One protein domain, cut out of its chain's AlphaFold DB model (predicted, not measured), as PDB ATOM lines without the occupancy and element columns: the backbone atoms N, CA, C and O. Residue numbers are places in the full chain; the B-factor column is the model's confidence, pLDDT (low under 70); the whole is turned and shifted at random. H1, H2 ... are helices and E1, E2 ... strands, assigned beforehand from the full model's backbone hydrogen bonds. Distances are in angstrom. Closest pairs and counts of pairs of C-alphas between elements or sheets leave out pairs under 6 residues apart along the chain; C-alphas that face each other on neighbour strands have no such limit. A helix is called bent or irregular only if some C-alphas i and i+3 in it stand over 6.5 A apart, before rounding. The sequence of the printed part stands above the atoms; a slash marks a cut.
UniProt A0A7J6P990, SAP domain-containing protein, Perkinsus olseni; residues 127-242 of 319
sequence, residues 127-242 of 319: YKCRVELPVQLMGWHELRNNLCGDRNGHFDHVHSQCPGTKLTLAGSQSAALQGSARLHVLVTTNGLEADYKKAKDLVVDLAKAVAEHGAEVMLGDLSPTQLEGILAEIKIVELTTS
ATOM      1  N   TYR A 127     149.169 120.186  79.160       77.19
ATOM      2  CA  TYR A 127     148.614 121.522  79.074       77.19
ATOM      3  C   TYR A 127     147.704 121.746  80.269       77.19
ATOM      4  O   TYR A 127     146.921 120.866  80.624       77.19
ATOM      5  N   LYS A 128     147.852 122.902  80.914       76.75
ATOM      6  CA  LYS A 128     147.012 123.332  82.023       76.75
ATOM      7  C   LYS A 128     146.513 124.726  81.704       76.75
ATOM      8  O   LYS A 128     147.307 125.640  81.529       76.75
ATOM      9  N   CYS A 129     145.205 124.889  81.638       78.12
ATOM     10  CA  CYS A 129     144.591 126.209  81.622       78.12
ATOM     11  C   CYS A 129     144.153 126.556  83.043       78.12
ATOM     12  O   CYS A 129     143.821 125.662  83.821       78.12
ATOM     13  N   ARG A 130     144.167 127.839  83.388       78.69
ATOM     14  CA  ARG A 130     143.506 128.378  84.570       78.69
ATOM     15  C   ARG A 130     142.639 129.546  84.121       78.69
ATOM     16  O   ARG A 130     143.163 130.549  83.651       78.69
ATOM     17  N   VAL A 131     141.332 129.416  84.301       80.44
ATOM     18  CA  VAL A 131     140.366 130.491  84.038       80.44
ATOM     19  C   VAL A 131     140.045 131.181  85.348       80.44
ATOM     20  O   VAL A 131     139.497 130.537  86.230       80.44
ATOM     21  N   GLU A 132     140.400 132.453  85.487       80.56
ATOM     22  CA  GLU A 132     140.092 133.268  86.657       80.56
ATOM     23  C   GLU A 132     138.785 134.026  86.433       80.56
ATOM     24  O   GLU A 132     138.669 134.786  85.473       80.56
ATOM     25  N   LEU A 133     137.818 133.827  87.329       81.06
ATOM     26  CA  LEU A 133     136.568 134.583  87.329       81.06
ATOM     27  C   LEU A 133     136.663 135.804  88.262       81.06
ATOM     28  O   LEU A 133     137.320 135.702  89.304       81.06
ATOM     29  N   PRO A 134     135.987 136.918  87.926       79.50
ATOM     30  CA  PRO A 134     135.833 138.075  88.803       79.50
ATOM     31  C   PRO A 134     135.157 137.724  90.132       79.50
ATOM     32  O   PRO A 134     134.331 136.810  90.219       79.50
ATOM     33  N   VAL A 135     135.462 138.498  91.175       77.81
ATOM     34  CA  VAL A 135     134.902 138.298  92.524       77.81
ATOM     35  C   VAL A 135     133.380 138.438  92.551       77.81
ATOM     36  O   VAL A 135     132.706 137.731  93.298       77.81
ATOM     37  N   GLN A 136     132.842 139.316  91.709       80.50
ATOM     38  CA  GLN A 136     131.416 139.600  91.591       80.50
ATOM     39  C   GLN A 136     130.654 138.333  91.194       80.50
ATOM     40  O   GLN A 136     129.628 138.033  91.794       80.50
ATOM     41  N   LEU A 137     131.215 137.544  90.267       76.94
ATOM     42  CA  LEU A 137     130.669 136.248  89.862       76.94
ATOM     43  C   LEU A 137     130.803 135.203  90.976       76.94
ATOM     44  O   LEU A 137     129.904 134.403  91.206       76.94
ATOM     45  N   MET A 138     131.919 135.207  91.711       74.69
ATOM     46  CA  MET A 138     132.168 134.226  92.776       74.69
ATOM     47  C   MET A 138     131.318 134.437  94.035       74.69
ATOM     48  O   MET A 138     131.195 133.513  94.845       74.69
ATOM     49  N   GLY A 139     130.705 135.614  94.190       77.56
ATOM     50  CA  GLY A 139     129.646 135.840  95.172       77.56
ATOM     51  C   GLY A 139     128.407 134.975  94.914       77.56
ATOM     52  O   GLY A 139     127.685 134.649  95.857       77.56
ATOM     53  N   TRP A 140     128.188 134.532  93.673       81.25
ATOM     54  CA  TRP A 140     126.998 133.780  93.281       81.25
ATOM     55  C   TRP A 140     127.163 132.301  93.609       81.25
ATOM     56  O   TRP A 140     127.934 131.560  92.989       81.25
ATOM     57  N   HIS A 141     126.435 131.863  94.631       77.19
ATOM     58  CA  HIS A 141     126.549 130.505  95.136       77.19
ATOM     59  C   HIS A 141     125.978 129.491  94.138       77.19
ATOM     60  O   HIS A 141     126.580 128.427  93.990       77.19
ATOM     61  N   GLU A 142     124.919 129.818  93.383       76.19
ATOM     62  CA  GLU A 142     124.427 128.949  92.308       76.19
ATOM     63  C   GLU A 142     125.434 128.818  91.169       76.19
ATOM     64  O   GLU A 142     125.695 127.700  90.744       76.19
ATOM     65  N   LEU A 143     126.054 129.913  90.706       77.56
ATOM     66  CA  LEU A 143     127.093 129.855  89.666       77.56
ATOM     67  C   LEU A 143     128.229 128.929  90.098       77.56
ATOM     68  O   LEU A 143     128.647 128.040  89.355       77.56
ATOM     69  N   ARG A 144     128.701 129.114  91.334       76.12
ATOM     70  CA  ARG A 144     129.742 128.271  91.913       76.12
ATOM     71  C   ARG A 144     129.294 126.815  91.981       76.12
ATOM     72  O   ARG A 144     130.069 125.945  91.604       76.12
ATOM     73  N   ASN A 145     128.072 126.542  92.428       78.44
ATOM     74  CA  ASN A 145     127.533 125.186  92.524       78.44
ATOM     75  C   ASN A 145     127.282 124.557  91.144       78.44
ATOM     76  O   ASN A 145     127.452 123.356  90.996       78.44
ATOM     77  N   ASN A 146     126.952 125.344  90.122       76.56
ATOM     78  CA  ASN A 146     126.793 124.867  88.749       76.56
ATOM     79  C   ASN A 146     128.154 124.550  88.115       76.56
ATOM     80  O   ASN A 146     128.310 123.532  87.445       76.56
ATOM     81  N   LEU A 147     129.175 125.369  88.375       77.19
ATOM     82  CA  LEU A 147     130.526 125.147  87.851       77.19
ATOM     83  C   LEU A 147     131.329 124.102  88.646       77.19
ATOM     84  O   LEU A 147     132.197 123.448  88.075       77.19
ATOM     85  N   CYS A 148     131.070 123.949  89.948       72.00
ATOM     86  CA  CYS A 148     131.816 123.063  90.858       72.00
ATOM     87  C   CYS A 148     130.996 121.883  91.398       72.00
ATOM     88  O   CYS A 148     131.498 121.149  92.246       72.00
ATOM     89  N   GLY A 149     129.735 121.737  90.995       69.69
ATOM     90  CA  GLY A 149     128.823 120.755  91.575       69.69
ATOM     91  C   GLY A 149     129.280 119.318  91.351       69.69
ATOM     92  O   GLY A 149     129.940 119.008  90.359       69.69
ATOM     93  N   ASP A 150     128.847 118.426  92.244       60.94
ATOM     94  CA  ASP A 150     129.273 117.019  92.330       60.94
ATOM     95  C   ASP A 150     129.147 116.222  91.024       60.94
ATOM     96  O   ASP A 150     129.764 115.169  90.865       60.94
ATOM     97  N   ARG A 151     128.331 116.703  90.081       56.09
ATOM     98  CA  ARG A 151     128.062 116.003  88.826       56.09
ATOM     99  C   ARG A 151     128.968 116.411  87.673       56.09
ATOM    100  O   ARG A 151     128.979 115.676  86.698       56.09
ATOM    101  N   ASN A 152     129.683 117.542  87.732       66.81
ATOM    102  CA  ASN A 152     130.432 118.108  86.591       66.81
ATOM    103  C   ASN A 152     129.645 118.139  85.255       66.81
ATOM    104  O   ASN A 152     130.244 118.332  84.200       66.81
ATOM    105  N   GLY A 153     128.313 117.981  85.278       73.00
ATOM    106  CA  GLY A 153     127.524 117.633  84.090       73.00
ATOM    107  C   GLY A 153     127.501 118.731  83.030       73.00
ATOM    108  O   GLY A 153     127.364 118.461  81.843       73.00
ATOM    109  N   HIS A 154     127.739 119.981  83.430       75.94
ATOM    110  CA  HIS A 154     127.890 121.100  82.497       75.94
ATOM    111  C   HIS A 154     129.128 120.969  81.596       75.94
ATOM    112  O   HIS A 154     129.156 121.522  80.499       75.94
ATOM    113  N   PHE A 155     130.133 120.199  82.020       81.81
ATOM    114  CA  PHE A 155     131.339 119.926  81.242       81.81
ATOM    115  C   PHE A 155     131.252 118.624  80.437       81.81
ATOM    116  O   PHE A 155     132.164 118.346  79.654       81.81
ATOM    117  N   ASP A 156     130.163 117.856  80.547       82.62
ATOM    118  CA  ASP A 156     129.976 116.628  79.760       82.62
ATOM    119  C   ASP A 156     129.981 116.924  78.259       82.62
ATOM    120  O   ASP A 156     130.546 116.165  77.470       82.62
ATOM    121  N   HIS A 157     129.444 118.081  77.858       84.69
ATOM    122  CA  HIS A 157     129.523 118.541  76.474       84.69
ATOM    123  C   HIS A 157     130.977 118.724  76.013       84.69
ATOM    124  O   HIS A 157     131.346 118.268  74.930       84.69
ATOM    125  N   VAL A 158     131.831 119.317  76.854       86.00
ATOM    126  CA  VAL A 158     133.260 119.511  76.558       86.00
ATOM    127  C   VAL A 158     133.979 118.163  76.466       86.00
ATOM    128  O   VAL A 158     134.765 117.944  75.545       86.00
ATOM    129  N   HIS A 159     133.668 117.223  77.362       84.88
ATOM    130  CA  HIS A 159     134.193 115.858  77.299       84.88
ATOM    131  C   HIS A 159     133.763 115.116  76.027       84.88
ATOM    132  O   HIS A 159     134.586 114.437  75.412       84.88
ATOM    133  N   SER A 160     132.508 115.274  75.598       87.81
ATOM    134  CA  SER A 160     131.998 114.682  74.357       87.81
ATOM    135  C   SER A 160     132.646 115.288  73.110       87.81
ATOM    136  O   SER A 160     132.845 114.590  72.119       87.81
ATOM    137  N   GLN A 161     132.965 116.583  73.141       87.31
ATOM    138  CA  GLN A 161     133.588 117.311  72.034       87.31
ATOM    139  C   GLN A 161     135.102 117.076  71.913       87.31
ATOM    140  O   GLN A 161     135.664 117.285  70.830       87.31
ATOM    141  N   CYS A 162     135.749 116.682  73.011       86.62
ATOM    142  CA  CYS A 162     137.193 116.488  73.129       86.62
ATOM    143  C   CYS A 162     137.503 115.142  73.820       86.62
ATOM    144  O   CYS A 162     137.906 115.122  74.992       86.62
ATOM    145  N   PRO A 163     137.325 114.002  73.121       80.50
ATOM    146  CA  PRO A 163     137.620 112.692  73.690       80.50
ATOM    147  C   PRO A 163     139.106 112.591  74.066       80.50
ATOM    148  O   PRO A 163     139.988 112.878  73.262       80.50
ATOM    149  N   GLY A 164     139.393 112.184  75.305       77.00
ATOM    150  CA  GLY A 164     140.764 112.084  75.830       77.00
ATOM    151  C   GLY A 164     141.247 113.303  76.626       77.00
ATOM    152  O   GLY A 164     142.324 113.250  77.228       77.00
ATOM    153  N   THR A 165     140.444 114.366  76.709       79.75
ATOM    154  CA  THR A 165     140.670 115.473  77.644       79.75
ATOM    155  C   THR A 165     140.142 115.107  79.029       79.75
ATOM    156  O   THR A 165     138.975 114.753  79.200       79.75
ATOM    157  N   LYS A 166     141.002 115.205  80.047       77.38
ATOM    158  CA  LYS A 166     140.628 115.074  81.455       77.38
ATOM    159  C   LYS A 166     140.473 116.468  82.058       77.38
ATOM    160  O   LYS A 166     141.442 117.100  82.477       77.38
ATOM    161  N   LEU A 167     139.241 116.945  82.134       72.06
ATOM    162  CA  LEU A 167     138.921 118.165  82.863       72.06
ATOM    163  C   LEU A 167     138.969 117.862  84.358       72.06
ATOM    164  O   LEU A 167     138.387 116.889  84.831       72.06
ATOM    165  N   THR A 168     139.724 118.662  85.100       70.44
ATOM    166  CA  THR A 168     139.701 118.644  86.560       70.44
ATOM    167  C   THR A 168     139.246 120.018  87.013       70.44
ATOM    168  O   THR A 168     139.925 121.018  86.800       70.44
ATOM    169  N   LEU A 169     138.074 120.084  87.623       65.88
ATOM    170  CA  LEU A 169     137.545 121.326  88.165       65.88
ATOM    171  C   LEU A 169     138.012 121.431  89.607       65.88
ATOM    172  O   LEU A 169     137.717 120.567  90.430       65.88
ATOM    173  N   ALA A 170     138.801 122.458  89.902       63.09
ATOM    174  CA  ALA A 170     139.245 122.743  91.253       63.09
ATOM    175  C   ALA A 170     138.635 124.078  91.676       63.09
ATOM    176  O   ALA A 170     139.216 125.141  91.491       63.09
ATOM    177  N   GLY A 171     137.452 124.021  92.281       56.56
ATOM    178  CA  GLY A 171     136.801 125.184  92.888       56.56
ATOM    179  C   GLY A 171     137.420 125.638  94.212       56.56
ATOM    180  O   GLY A 171     136.774 126.374  94.954       56.56
ATOM    181  N   SER A 172     138.627 125.179  94.576       51.00
ATOM    182  CA  SER A 172     139.190 125.515  95.883       51.00
ATOM    183  C   SER A 172     139.689 126.956  95.887       51.00
ATOM    184  O   SER A 172     140.633 127.286  95.165       51.00
ATOM    185  N   GLN A 173     139.112 127.788  96.754       53.44
ATOM    186  CA  GLN A 173     139.720 129.053  97.151       53.44
ATOM    187  C   GLN A 173     141.087 128.736  97.770       53.44
ATOM    188  O   GLN A 173     141.176 128.278  98.907       53.44
ATOM    189  N   SER A 174     142.167 128.893  97.005       50.97
ATOM    190  CA  SER A 174     143.501 128.727  97.573       50.97
ATOM    191  C   SER A 174     143.829 129.975  98.380       50.97
ATOM    192  O   SER A 174     143.970 131.055  97.814       50.97
ATOM    193  N   ALA A 175     144.005 129.815  99.693       52.75
ATOM    194  CA  ALA A 175     144.475 130.880 100.583       52.75
ATOM    195  C   ALA A 175     145.849 131.448 100.167       52.75
ATOM    196  O   ALA A 175     146.227 132.536 100.590       52.75
ATOM    197  N   ALA A 176     146.596 130.723  99.324       53.81
ATOM    198  CA  ALA A 176     147.873 131.165  98.774       53.81
ATOM    199  C   ALA A 176     147.732 132.181  97.623       53.81
ATOM    200  O   ALA A 176     148.734 132.714  97.150       53.81
ATOM    201  N   LEU A 177     146.516 132.437  97.136       53.72
ATOM    202  CA  LEU A 177     146.243 133.471  96.147       53.72
ATOM    203  C   LEU A 177     145.652 134.674  96.873       53.72
ATOM    204  O   LEU A 177     144.514 134.650  97.329       53.72
ATOM    205  N   GLN A 178     146.460 135.722  97.020       47.25
ATOM    206  CA  GLN A 178     145.994 136.986  97.572       47.25
ATOM    207  C   GLN A 178     144.965 137.599  96.611       47.25
ATOM    208  O   GLN A 178     145.285 137.897  95.463       47.25
ATOM    209  N   GLY A 179     143.726 137.761  97.080       51.88
ATOM    210  CA  GLY A 179     142.631 138.367  96.322       51.88
ATOM    211  C   GLY A 179     141.418 137.447  96.222       51.88
ATOM    212  O   GLY A 179     141.512 136.321  95.744       51.88
ATOM    213  N   SER A 180     140.288 137.956  96.705       49.69
ATOM    214  CA  SER A 180     138.950 137.363  96.711       49.69
ATOM    215  C   SER A 180     138.667 136.413  95.536       49.69
ATOM    216  O   SER A 180     138.615 136.848  94.391       49.69
ATOM    217  N   ALA A 181     138.502 135.131  95.884       53.75
ATOM    218  CA  ALA A 181     137.936 134.006  95.135       53.75
ATOM    219  C   ALA A 181     138.061 134.043  93.599       53.75
ATOM    220  O   ALA A 181     137.371 134.788  92.918       53.75
ATOM    221  N   ARG A 182     138.868 133.129  93.050       62.59
ATOM    222  CA  ARG A 182     138.954 132.834  91.615       62.59
ATOM    223  C   ARG A 182     138.564 131.370  91.433       62.59
ATOM    224  O   ARG A 182     139.076 130.526  92.166       62.59
ATOM    225  N   LEU A 183     137.656 131.050  90.512       68.38
ATOM    226  CA  LEU A 183     137.476 129.663  90.067       68.38
ATOM    227  C   LEU A 183     138.773 129.200  89.387       68.38
ATOM    228  O   LEU A 183     139.497 130.019  88.834       68.38
ATOM    229  N   HIS A 184     139.107 127.912  89.457       67.31
ATOM    230  CA  HIS A 184     140.187 127.337  88.663       67.31
ATOM    231  C   HIS A 184     139.658 126.135  87.893       67.31
ATOM    232  O   HIS A 184     139.444 125.055  88.448       67.31
ATOM    233  N   VAL A 185     139.491 126.305  86.587       73.50
ATOM    234  CA  VAL A 185     139.221 125.175  85.700       73.50
ATOM    235  C   VAL A 185     140.545 124.648  85.180       73.50
ATOM    236  O   VAL A 185     141.148 125.277  84.316       73.50
ATOM    237  N   LEU A 186     141.007 123.513  85.712       75.25
ATOM    238  CA  LEU A 186     142.225 122.859  85.252       75.25
ATOM    239  C   LEU A 186     141.893 121.913  84.096       75.25
ATOM    240  O   LEU A 186     141.535 120.748  84.281       75.25
ATOM    241  N   VAL A 187     142.060 122.408  82.877       79.00
ATOM    242  CA  VAL A 187     141.989 121.568  81.678       79.00
ATOM    243  C   VAL A 187     143.283 120.778  81.587       79.00
ATOM    244  O   VAL A 187     144.328 121.396  81.454       79.00
ATOM    245  N   THR A 188     143.231 119.446  81.683       76.00
ATOM    246  CA  THR A 188     144.392 118.581  81.441       76.00
ATOM    247  C   THR A 188     144.141 117.719  80.214       76.00
ATOM    248  O   THR A 188     143.192 116.939  80.180       76.00
ATOM    249  N   THR A 189     144.997 117.817  79.203       77.06
ATOM    250  CA  THR A 189     144.931 116.939  78.029       77.06
ATOM    251  C   THR A 189     146.170 116.052  77.985       77.06
ATOM    252  O   THR A 189     147.270 116.487  78.316       77.06
ATOM    253  N   ASN A 190     145.987 114.789  77.593       70.88
ATOM    254  CA  ASN A 190     147.091 113.874  77.270       70.88
ATOM    255  C   ASN A 190     147.342 113.824  75.747       70.88
ATOM    256  O   ASN A 190     147.963 112.881  75.258       70.88
ATOM    257  N   GLY A 191     146.770 114.780  75.009       67.62
ATOM    258  CA  GLY A 191     146.571 114.729  73.563       67.62
ATOM    259  C   GLY A 191     147.341 115.799  72.796       67.62
ATOM    260  O   GLY A 191     148.347 116.331  73.265       67.62
ATOM    261  N   LEU A 192     146.855 116.088  71.590       75.44
ATOM    262  CA  LEU A 192     147.438 117.082  70.696       75.44
ATOM    263  C   LEU A 192     147.127 118.498  71.200       75.44
ATOM    264  O   LEU A 192     146.089 118.749  71.812       75.44
ATOM    265  N   GLU A 193     148.003 119.453  70.888       82.81
ATOM    266  CA  GLU A 193     147.797 120.876  71.196       82.81
ATOM    267  C   GLU A 193     146.463 121.408  70.640       82.81
ATOM    268  O   GLU A 193     145.812 122.247  71.262       82.81
ATOM    269  N   ALA A 194     146.011 120.859  69.508       84.81
ATOM    270  CA  ALA A 194     144.713 121.167  68.914       84.81
ATOM    271  C   ALA A 194     143.536 120.822  69.845       84.81
ATOM    272  O   ALA A 194     142.618 121.630  69.990       84.81
ATOM    273  N   ASP A 195     143.587 119.671  70.523       84.50
ATOM    274  CA  ASP A 195     142.541 119.248  71.462       84.50
ATOM    275  C   ASP A 195     142.529 120.140  72.703       84.50
ATOM    276  O   ASP A 195     141.464 120.483  73.214       84.50
ATOM    277  N   TYR A 196     143.714 120.557  73.169       87.06
ATOM    278  CA  TYR A 196     143.834 121.527  74.255       87.06
ATOM    279  C   TYR A 196     143.237 122.877  73.870       87.06
ATOM    280  O   TYR A 196     142.448 123.424  74.636       87.06
ATOM    281  N   LYS A 197     143.571 123.401  72.685       90.25
ATOM    282  CA  LYS A 197     143.037 124.679  72.208       90.25
ATOM    283  C   LYS A 197     141.513 124.630  72.109       90.25
ATOM    284  O   LYS A 197     140.849 125.494  72.668       90.25
ATOM    285  N   LYS A 198     140.966 123.563  71.517       90.62
ATOM    286  CA  LYS A 198     139.516 123.353  71.431       90.62
ATOM    287  C   LYS A 198     138.863 123.262  72.815       90.62
ATOM    288  O   LYS A 198     137.865 123.929  73.065       90.62
ATOM    289  N   ALA A 199     139.427 122.470  73.728       87.81
ATOM    290  CA  ALA A 199     138.896 122.333  75.085       87.81
ATOM    291  C   ALA A 199     138.974 123.649  75.875       87.81
ATOM    292  O   ALA A 199     138.059 123.960  76.633       87.81
ATOM    293  N   LYS A 200     140.045 124.430  75.691       88.94
ATOM    294  CA  LYS A 200     140.207 125.758  76.288       88.94
ATOM    295  C   LYS A 200     139.099 126.697  75.824       88.94
ATOM    296  O   LYS A 200     138.449 127.298  76.672       88.94
ATOM    297  N   ASP A 201     138.879 126.790  74.516       91.81
ATOM    298  CA  ASP A 201     137.876 127.686  73.942       91.81
ATOM    299  C   ASP A 201     136.468 127.305  74.441       91.81
ATOM    300  O   ASP A 201     135.754 128.155  74.965       91.81
ATOM    301  N   LEU A 202     136.133 126.007  74.467       90.31
ATOM    302  CA  LEU A 202     134.859 125.514  75.016       90.31
ATOM    303  C   LEU A 202     134.662 125.831  76.507       90.31
ATOM    304  O   LEU A 202     133.552 126.141  76.934       90.31
ATOM    305  N   VAL A 203     135.716 125.740  77.321       86.44
ATOM    306  CA  VAL A 203     135.644 126.081  78.751       86.44
ATOM    307  C   VAL A 203     135.429 127.579  78.949       86.44
ATOM    308  O   VAL A 203     134.703 127.974  79.860       86.44
ATOM    309  N   VAL A 204     136.049 128.412  78.113       87.62
ATOM    310  CA  VAL A 204     135.880 129.870  78.151       87.62
ATOM    311  C   VAL A 204     134.471 130.254  77.722       87.62
ATOM    312  O   VAL A 204     133.836 131.053  78.404       87.62
ATOM    313  N   ASP A 205     133.964 129.657  76.648       91.25
ATOM    314  CA  ASP A 205     132.607 129.901  76.165       91.25
ATOM    315  C   ASP A 205     131.565 129.459  77.194       91.25
ATOM    316  O   ASP A 205     130.632 130.205  77.482       91.25
ATOM    317  N   LEU A 206     131.767 128.303  77.837       87.75
ATOM    318  CA  LEU A 206     130.918 127.871  78.945       87.75
ATOM    319  C   LEU A 206     130.979 128.865  80.111       87.75
ATOM    320  O   LEU A 206     129.942 129.265  80.624       87.75
ATOM    321  N   ALA A 207     132.171 129.304  80.523       83.88
ATOM    322  CA  ALA A 207     132.307 130.275  81.607       83.88
ATOM    323  C   ALA A 207     131.581 131.597  81.299       83.88
ATOM    324  O   ALA A 207     130.926 132.144  82.185       83.88
ATOM    325  N   LYS A 208     131.654 132.076  80.051       87.31
ATOM    326  CA  LYS A 208     130.918 133.258  79.584       87.31
ATOM    327  C   LYS A 208     129.412 133.031  79.608       87.31
ATOM    328  O   LYS A 208     128.710 133.813  80.231       87.31
ATOM    329  N   ALA A 209     128.932 131.935  79.024       89.06
ATOM    330  CA  ALA A 209     127.505 131.630  78.961       89.06
ATOM    331  C   ALA A 209     126.876 131.515  80.358       89.06
ATOM    332  O   ALA A 209     125.785 132.029  80.602       89.06
ATOM    333  N   VAL A 210     127.568 130.880  81.311       84.12
ATOM    334  CA  VAL A 210     127.048 130.775  82.681       84.12
ATOM    335  C   VAL A 210     127.143 132.123  83.417       84.12
ATOM    336  O   VAL A 210     126.272 132.428  84.231       84.12
ATOM    337  N   ALA A 211     128.140 132.966  83.118       83.44
ATOM    338  CA  ALA A 211     128.213 134.327  83.652       83.44
ATOM    339  C   ALA A 211     127.086 135.229  83.116       83.44
ATOM    340  O   ALA A 211     126.464 135.942  83.900       83.44
ATOM    341  N   GLU A 212     126.790 135.161  81.817       87.69
ATOM    342  CA  GLU A 212     125.673 135.868  81.175       87.69
ATOM    343  C   GLU A 212     124.335 135.432  81.773       87.69
ATOM    344  O   GLU A 212     123.555 136.270  82.224       87.69
ATOM    345  N   HIS A 213     124.104 134.121  81.875       85.19
ATOM    346  CA  HIS A 213     122.876 133.596  82.462       85.19
ATOM    347  C   HIS A 213     122.733 133.978  83.943       85.19
ATOM    348  O   HIS A 213     121.655 134.357  84.392       85.19
ATOM    349  N   GLY A 214     123.822 133.921  84.714       81.00
ATOM    350  CA  GLY A 214     123.804 134.353  86.110       81.00
ATOM    351  C   GLY A 214     123.510 135.850  86.258       81.00
ATOM    352  O   GLY A 214     122.768 136.232  87.160       81.00
ATOM    353  N   ALA A 215     124.029 136.687  85.354       83.81
ATOM    354  CA  ALA A 215     123.743 138.118  85.341       83.81
ATOM    355  C   ALA A 215     122.262 138.404  85.046       83.81
ATOM    356  O   ALA A 215     121.667 139.243  85.721       83.81
ATOM    357  N   GLU A 216     121.666 137.682  84.093       85.19
ATOM    358  CA  GLU A 216     120.248 137.811  83.736       85.19
ATOM    359  C   GLU A 216     119.320 137.387  84.885       85.19
ATOM    360  O   GLU A 216     118.369 138.093  85.209       85.19
ATOM    361  N   VAL A 217     119.611 136.253  85.531       83.00
ATOM    362  CA  VAL A 217     118.736 135.677  86.566       83.00
ATOM    363  C   VAL A 217     118.814 136.437  87.892       83.00
ATOM    364  O   VAL A 217     117.797 136.584  88.565       83.00
ATOM    365  N   MET A 218     120.004 136.893  88.297       72.38
ATOM    366  CA  MET A 218     120.230 137.366  89.673       72.38
ATOM    367  C   MET A 218     120.353 138.874  89.815       72.38
ATOM    368  O   MET A 218     120.066 139.418  90.879       72.38
ATOM    369  N   LEU A 219     120.831 139.550  88.779       71.75
ATOM    370  CA  LEU A 219     121.209 140.956  88.858       71.75
ATOM    371  C   LEU A 219     120.322 141.844  88.017       71.75
ATOM    372  O   LEU A 219     120.768 142.954  87.742       71.75
ATOM    373  N   GLY A 220     119.131 141.349  87.637       67.06
ATOM    374  CA  GLY A 220     118.119 142.057  86.851       67.06
ATOM    375  C   GLY A 220     118.289 143.558  87.024       67.06
ATOM    376  O   GLY A 220     117.984 144.050  88.106       67.06
ATOM    377  N   ASP A 221     118.926 144.170  86.010       74.38
ATOM    378  CA  ASP A 221     119.461 145.549  85.923       74.38
ATOM    379  C   ASP A 221     120.992 145.712  85.754       74.38
ATOM    380  O   ASP A 221     121.469 146.843  85.621       74.38
ATOM    381  N   LEU A 222     121.799 144.646  85.659       84.88
ATOM    382  CA  LEU A 222     123.180 144.788  85.169       84.88
ATOM    383  C   LEU A 222     123.151 145.383  83.755       84.88
ATOM    384  O   LEU A 222     122.644 144.767  82.815       84.88
ATOM    385  N   SER A 223     123.713 146.581  83.589       89.25
ATOM    386  CA  SER A 223     123.771 147.180  82.257       89.25
ATOM    387  C   SER A 223     124.672 146.331  81.346       89.25
ATOM    388  O   SER A 223     125.666 145.771  81.825       89.25
ATOM    389  N   PRO A 224     124.397 146.260  80.029       88.25
ATOM    390  CA  PRO A 224     125.228 145.504  79.088       88.25
ATOM    391  C   PRO A 224     126.719 145.860  79.186       88.25
ATOM    392  O   PRO A 224     127.575 144.987  79.099       88.25
ATOM    393  N   THR A 225     127.033 147.128  79.469       92.06
ATOM    394  CA  THR A 225     128.405 147.620  79.659       92.06
ATOM    395  C   THR A 225     129.069 147.073  80.924       92.06
ATOM    396  O   THR A 225     130.265 146.790  80.924       92.06
ATOM    397  N   GLN A 226     128.318 146.902  82.016       89.62
ATOM    398  CA  GLN A 226     128.847 146.286  83.235       89.62
ATOM    399  C   GLN A 226     129.085 144.790  83.039       89.62
ATOM    400  O   GLN A 226     130.114 144.284  83.480       89.62
ATOM    401  N   LEU A 227     128.174 144.099  82.344       88.25
ATOM    402  CA  LEU A 227     128.358 142.694  81.987       88.25
ATOM    403  C   LEU A 227     129.596 142.510  81.103       88.25
ATOM    404  O   LEU A 227     130.437 141.669  81.405       88.25
ATOM    405  N   GLU A 228     129.763 143.342  80.076       90.12
ATOM    406  CA  GLU A 228     130.950 143.329  79.218       90.12
ATOM    407  C   GLU A 228     132.235 143.592  80.018       90.12
ATOM    408  O   GLU A 228     133.232 142.898  79.827       90.12
ATOM    409  N   GLY A 229     132.203 144.518  80.985       89.88
ATOM    410  CA  GLY A 229     133.321 144.771  81.897       89.88
ATOM    411  C   GLY A 229     133.682 143.563  82.771       89.88
ATOM    412  O   GLY A 229     134.860 143.237  82.912       89.88
ATOM    413  N   ILE A 230     132.680 142.862  83.310       85.94
ATOM    414  CA  ILE A 230     132.871 141.634  84.099       85.94
ATOM    415  C   ILE A 230     133.428 140.513  83.210       85.94
ATOM    416  O   ILE A 230     134.387 139.839  83.588       85.94
ATOM    417  N   LEU A 231     132.876 140.324  82.010       86.88
ATOM    418  CA  LEU A 231     133.346 139.316  81.057       86.88
ATOM    419  C   LEU A 231     134.778 139.604  80.575       86.88
ATOM    420  O   LEU A 231     135.562 138.670  80.407       86.88
ATOM    421  N   ALA A 232     135.146 140.876  80.404       89.25
ATOM    422  CA  ALA A 232     136.499 141.296  80.040       89.25
ATOM    423  C   ALA A 232     137.528 141.052  81.159       89.25
ATOM    424  O   ALA A 232     138.723 140.917  80.887       89.25
ATOM    425  N   GLU A 233     137.084 140.971  82.416       86.25
ATOM    426  CA  GLU A 233     137.945 140.653  83.554       86.25
ATOM    427  C   GLU A 233     138.220 139.140  83.694       86.25
ATOM    428  O   GLU A 233     139.137 138.748  84.422       86.25
ATOM    429  N   ILE A 234     137.515 138.278  82.947       85.69
ATOM    430  CA  ILE A 234     137.817 136.841  82.890       85.69
ATOM    431  C   ILE A 234     139.206 136.638  82.270       85.69
ATOM    432  O   ILE A 234     139.417 136.814  81.069       85.69
ATOM    433  N   LYS A 235     140.176 136.232  83.096       84.56
ATOM    434  CA  LYS A 235     141.573 136.037  82.679       84.56
ATOM    435  C   LYS A 235     141.874 134.569  82.453       84.56
ATOM    436  O   LYS A 235     141.623 133.725  83.309       84.56
ATOM    437  N   ILE A 236     142.497 134.277  81.318       85.06
ATOM    438  CA  ILE A 236     142.988 132.943  80.987       85.06
ATOM    439  C   ILE A 236     144.496 132.933  81.214       85.06
ATOM    440  O   ILE A 236     145.243 133.622  80.523       85.06
ATOM    441  N   VAL A 237     144.948 132.153  82.191       83.94
ATOM    442  CA  VAL A 237     146.368 131.929  82.462       83.94
ATOM    443  C   VAL A 237     146.742 130.555  81.923       83.94
ATOM    444  O   VAL A 237     146.335 129.524  82.463       83.94
ATOM    445  N   GLU A 238     147.518 130.537  80.845       83.56
ATOM    446  CA  GLU A 238     148.051 129.303  80.277       83.56
ATOM    447  C   GLU A 238     149.279 128.848  81.073       83.56
ATOM    448  O   GLU A 238     150.255 129.577  81.248       83.56
ATOM    449  N   LEU A 239     149.221 127.624  81.588       77.31
ATOM    450  CA  LEU A 239     150.266 126.983  82.374       77.31
ATOM    451  C   LEU A 239     150.787 125.778  81.588       77.31
ATOM    452  O   LEU A 239     150.418 124.629  81.837       77.31
ATOM    453  N   THR A 240     151.674 126.012  80.629       75.19
ATOM    454  CA  THR A 240     152.319 124.908  79.911       75.19
ATOM    455  C   THR A 240     153.349 124.255  80.828       75.19
ATOM    456  O   THR A 240     154.445 124.774  81.033       75.19
ATOM    457  N   THR A 241     153.003 123.107  81.417       68.44
ATOM    458  CA  THR A 241     153.972 122.311  82.176       68.44
ATOM    459  C   THR A 241     154.657 121.357  81.209       68.44
ATOM    460  O   THR A 241     154.180 120.249  80.966       68.44
ATOM    461  N   SER A 242     155.793 121.784  80.658       61.47
ATOM    462  CA  SER A 242     156.712 120.855  80.003       61.47
ATOM    463  C   SER A 242     157.174 119.848  81.054       61.47
ATOM    464  O   SER A 242     157.751 120.235  82.074       61.47
TER     465      SER A 242
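Overview. This is residues 127 to 242 of the 319 residues of the protein "SAP domain-containing protein" of Perkinsus olseni (UniProt A0A7J6P990). A twisted sheet of four strands has one face covered by a long helix, H4, that runs along the strands; shorter helices lie beside H4, H3 and H2 along one side and H5 at the other. A long loop, residues 171 to 183, joins E2 to E3. The printed part has 116 residues, with five named helices and four named strands in the order E1, H1, H2, H3, E2, E3, H4, H5, E4; the antiparallel sheet runs E2, E3, E1, E4. The class is mixed, helices and strands. The whole is compact, with a radius of gyration of the C-alphas of 14.2 A and spans of 43 by 31 by 27 A.

Arrangement. In the sheet, E1, residues 127 to 132, is the antiparallel neighbour of E4, residues 235 to 241, at 157 degrees; N 130 and O 237 are 2.9 A apart, within hydrogen-bond range. E2, residues 165 to 170, and E3, residues 184 to 189, form a hairpin, antiparallel at 161 degrees, with N 166 and O 188 at 2.8 A. E3 and E1 are antiparallel at 162 degrees; the C-alphas of 187 and 129 face each other at 5.3 A, but no backbone N and O across this pair are within hydrogen-bond range. H4, residues 193 to 218, is on the sheet at a height over the sheet of 9.0 A, over E3 and E1, and on the local plane stands at 17 degrees to E1, along the strands. H3, residues 153 to 161, and H4 are on one face of the sheet, making two layers, helices on one face of a sheet. H4 is the hub, touching three helices. With its residues 199 to 203 alone it touches H3, at a shallow tilt of 31 degrees, opposite ways; the closest C-alphas, of Val 158 and Leu 202, are 6.4 A apart. H5, residues 224 to 232, forms a helical hairpin with H4, whose residues 208 to 215 alone touch it; the tilt of 34 degrees is only just shallow, and the C-alphas of Lys 208 and Leu 231 are the closest, at 6.7 A. H2, residues 141 to 148, only just touches residues 210 to 214 of H4, with 3 pairs of C-alphas within 8 A, the closest those of Leu 143 and Gly 214 at 6.6 A; it only grazes the sheet with residues 147 to 148. H1, residues 135 to 138, is not on the sheet; it is close to H4 but not clearly touching, the C-alphas of Leu 137 and Ala 211 being 6.9 A apart. E3, H4, H5 and E4 form a split strand-helix-strand unit, two strands running the same way with E1 between them, its crossover right-handed. In H2, H4 and H5 every O i to N i+4 pair is within hydrogen-bond range, in H3 3 of 5, and H1 is too short for such a pair.

Along the chain. E1 begins at C-alpha 127, (148.614, 121.522, 79.074), and is 16.4 A long. H4 is 37.1 A from C-alpha 193 to C-alpha 218, the latter at (120.230, 137.366, 89.673). E4, 18.5 A long, ends at C-alpha 241, (153.972, 122.311, 82.176). H3, 13.5 A long, is only just irregular, with C-alphas 154 and 157 at 6.7 A.

Size, cuts and confidence. The C-alphas of Asp 221 and Ser 242 are the farthest apart, at 45.1 A. The printed part has no cut; the link from E2 to E3 is long, and the other links are tight. The mean pLDDT of the printed part is 77.3, with 24 residues under 70, among them residues 149 to 152 and 169 to 184.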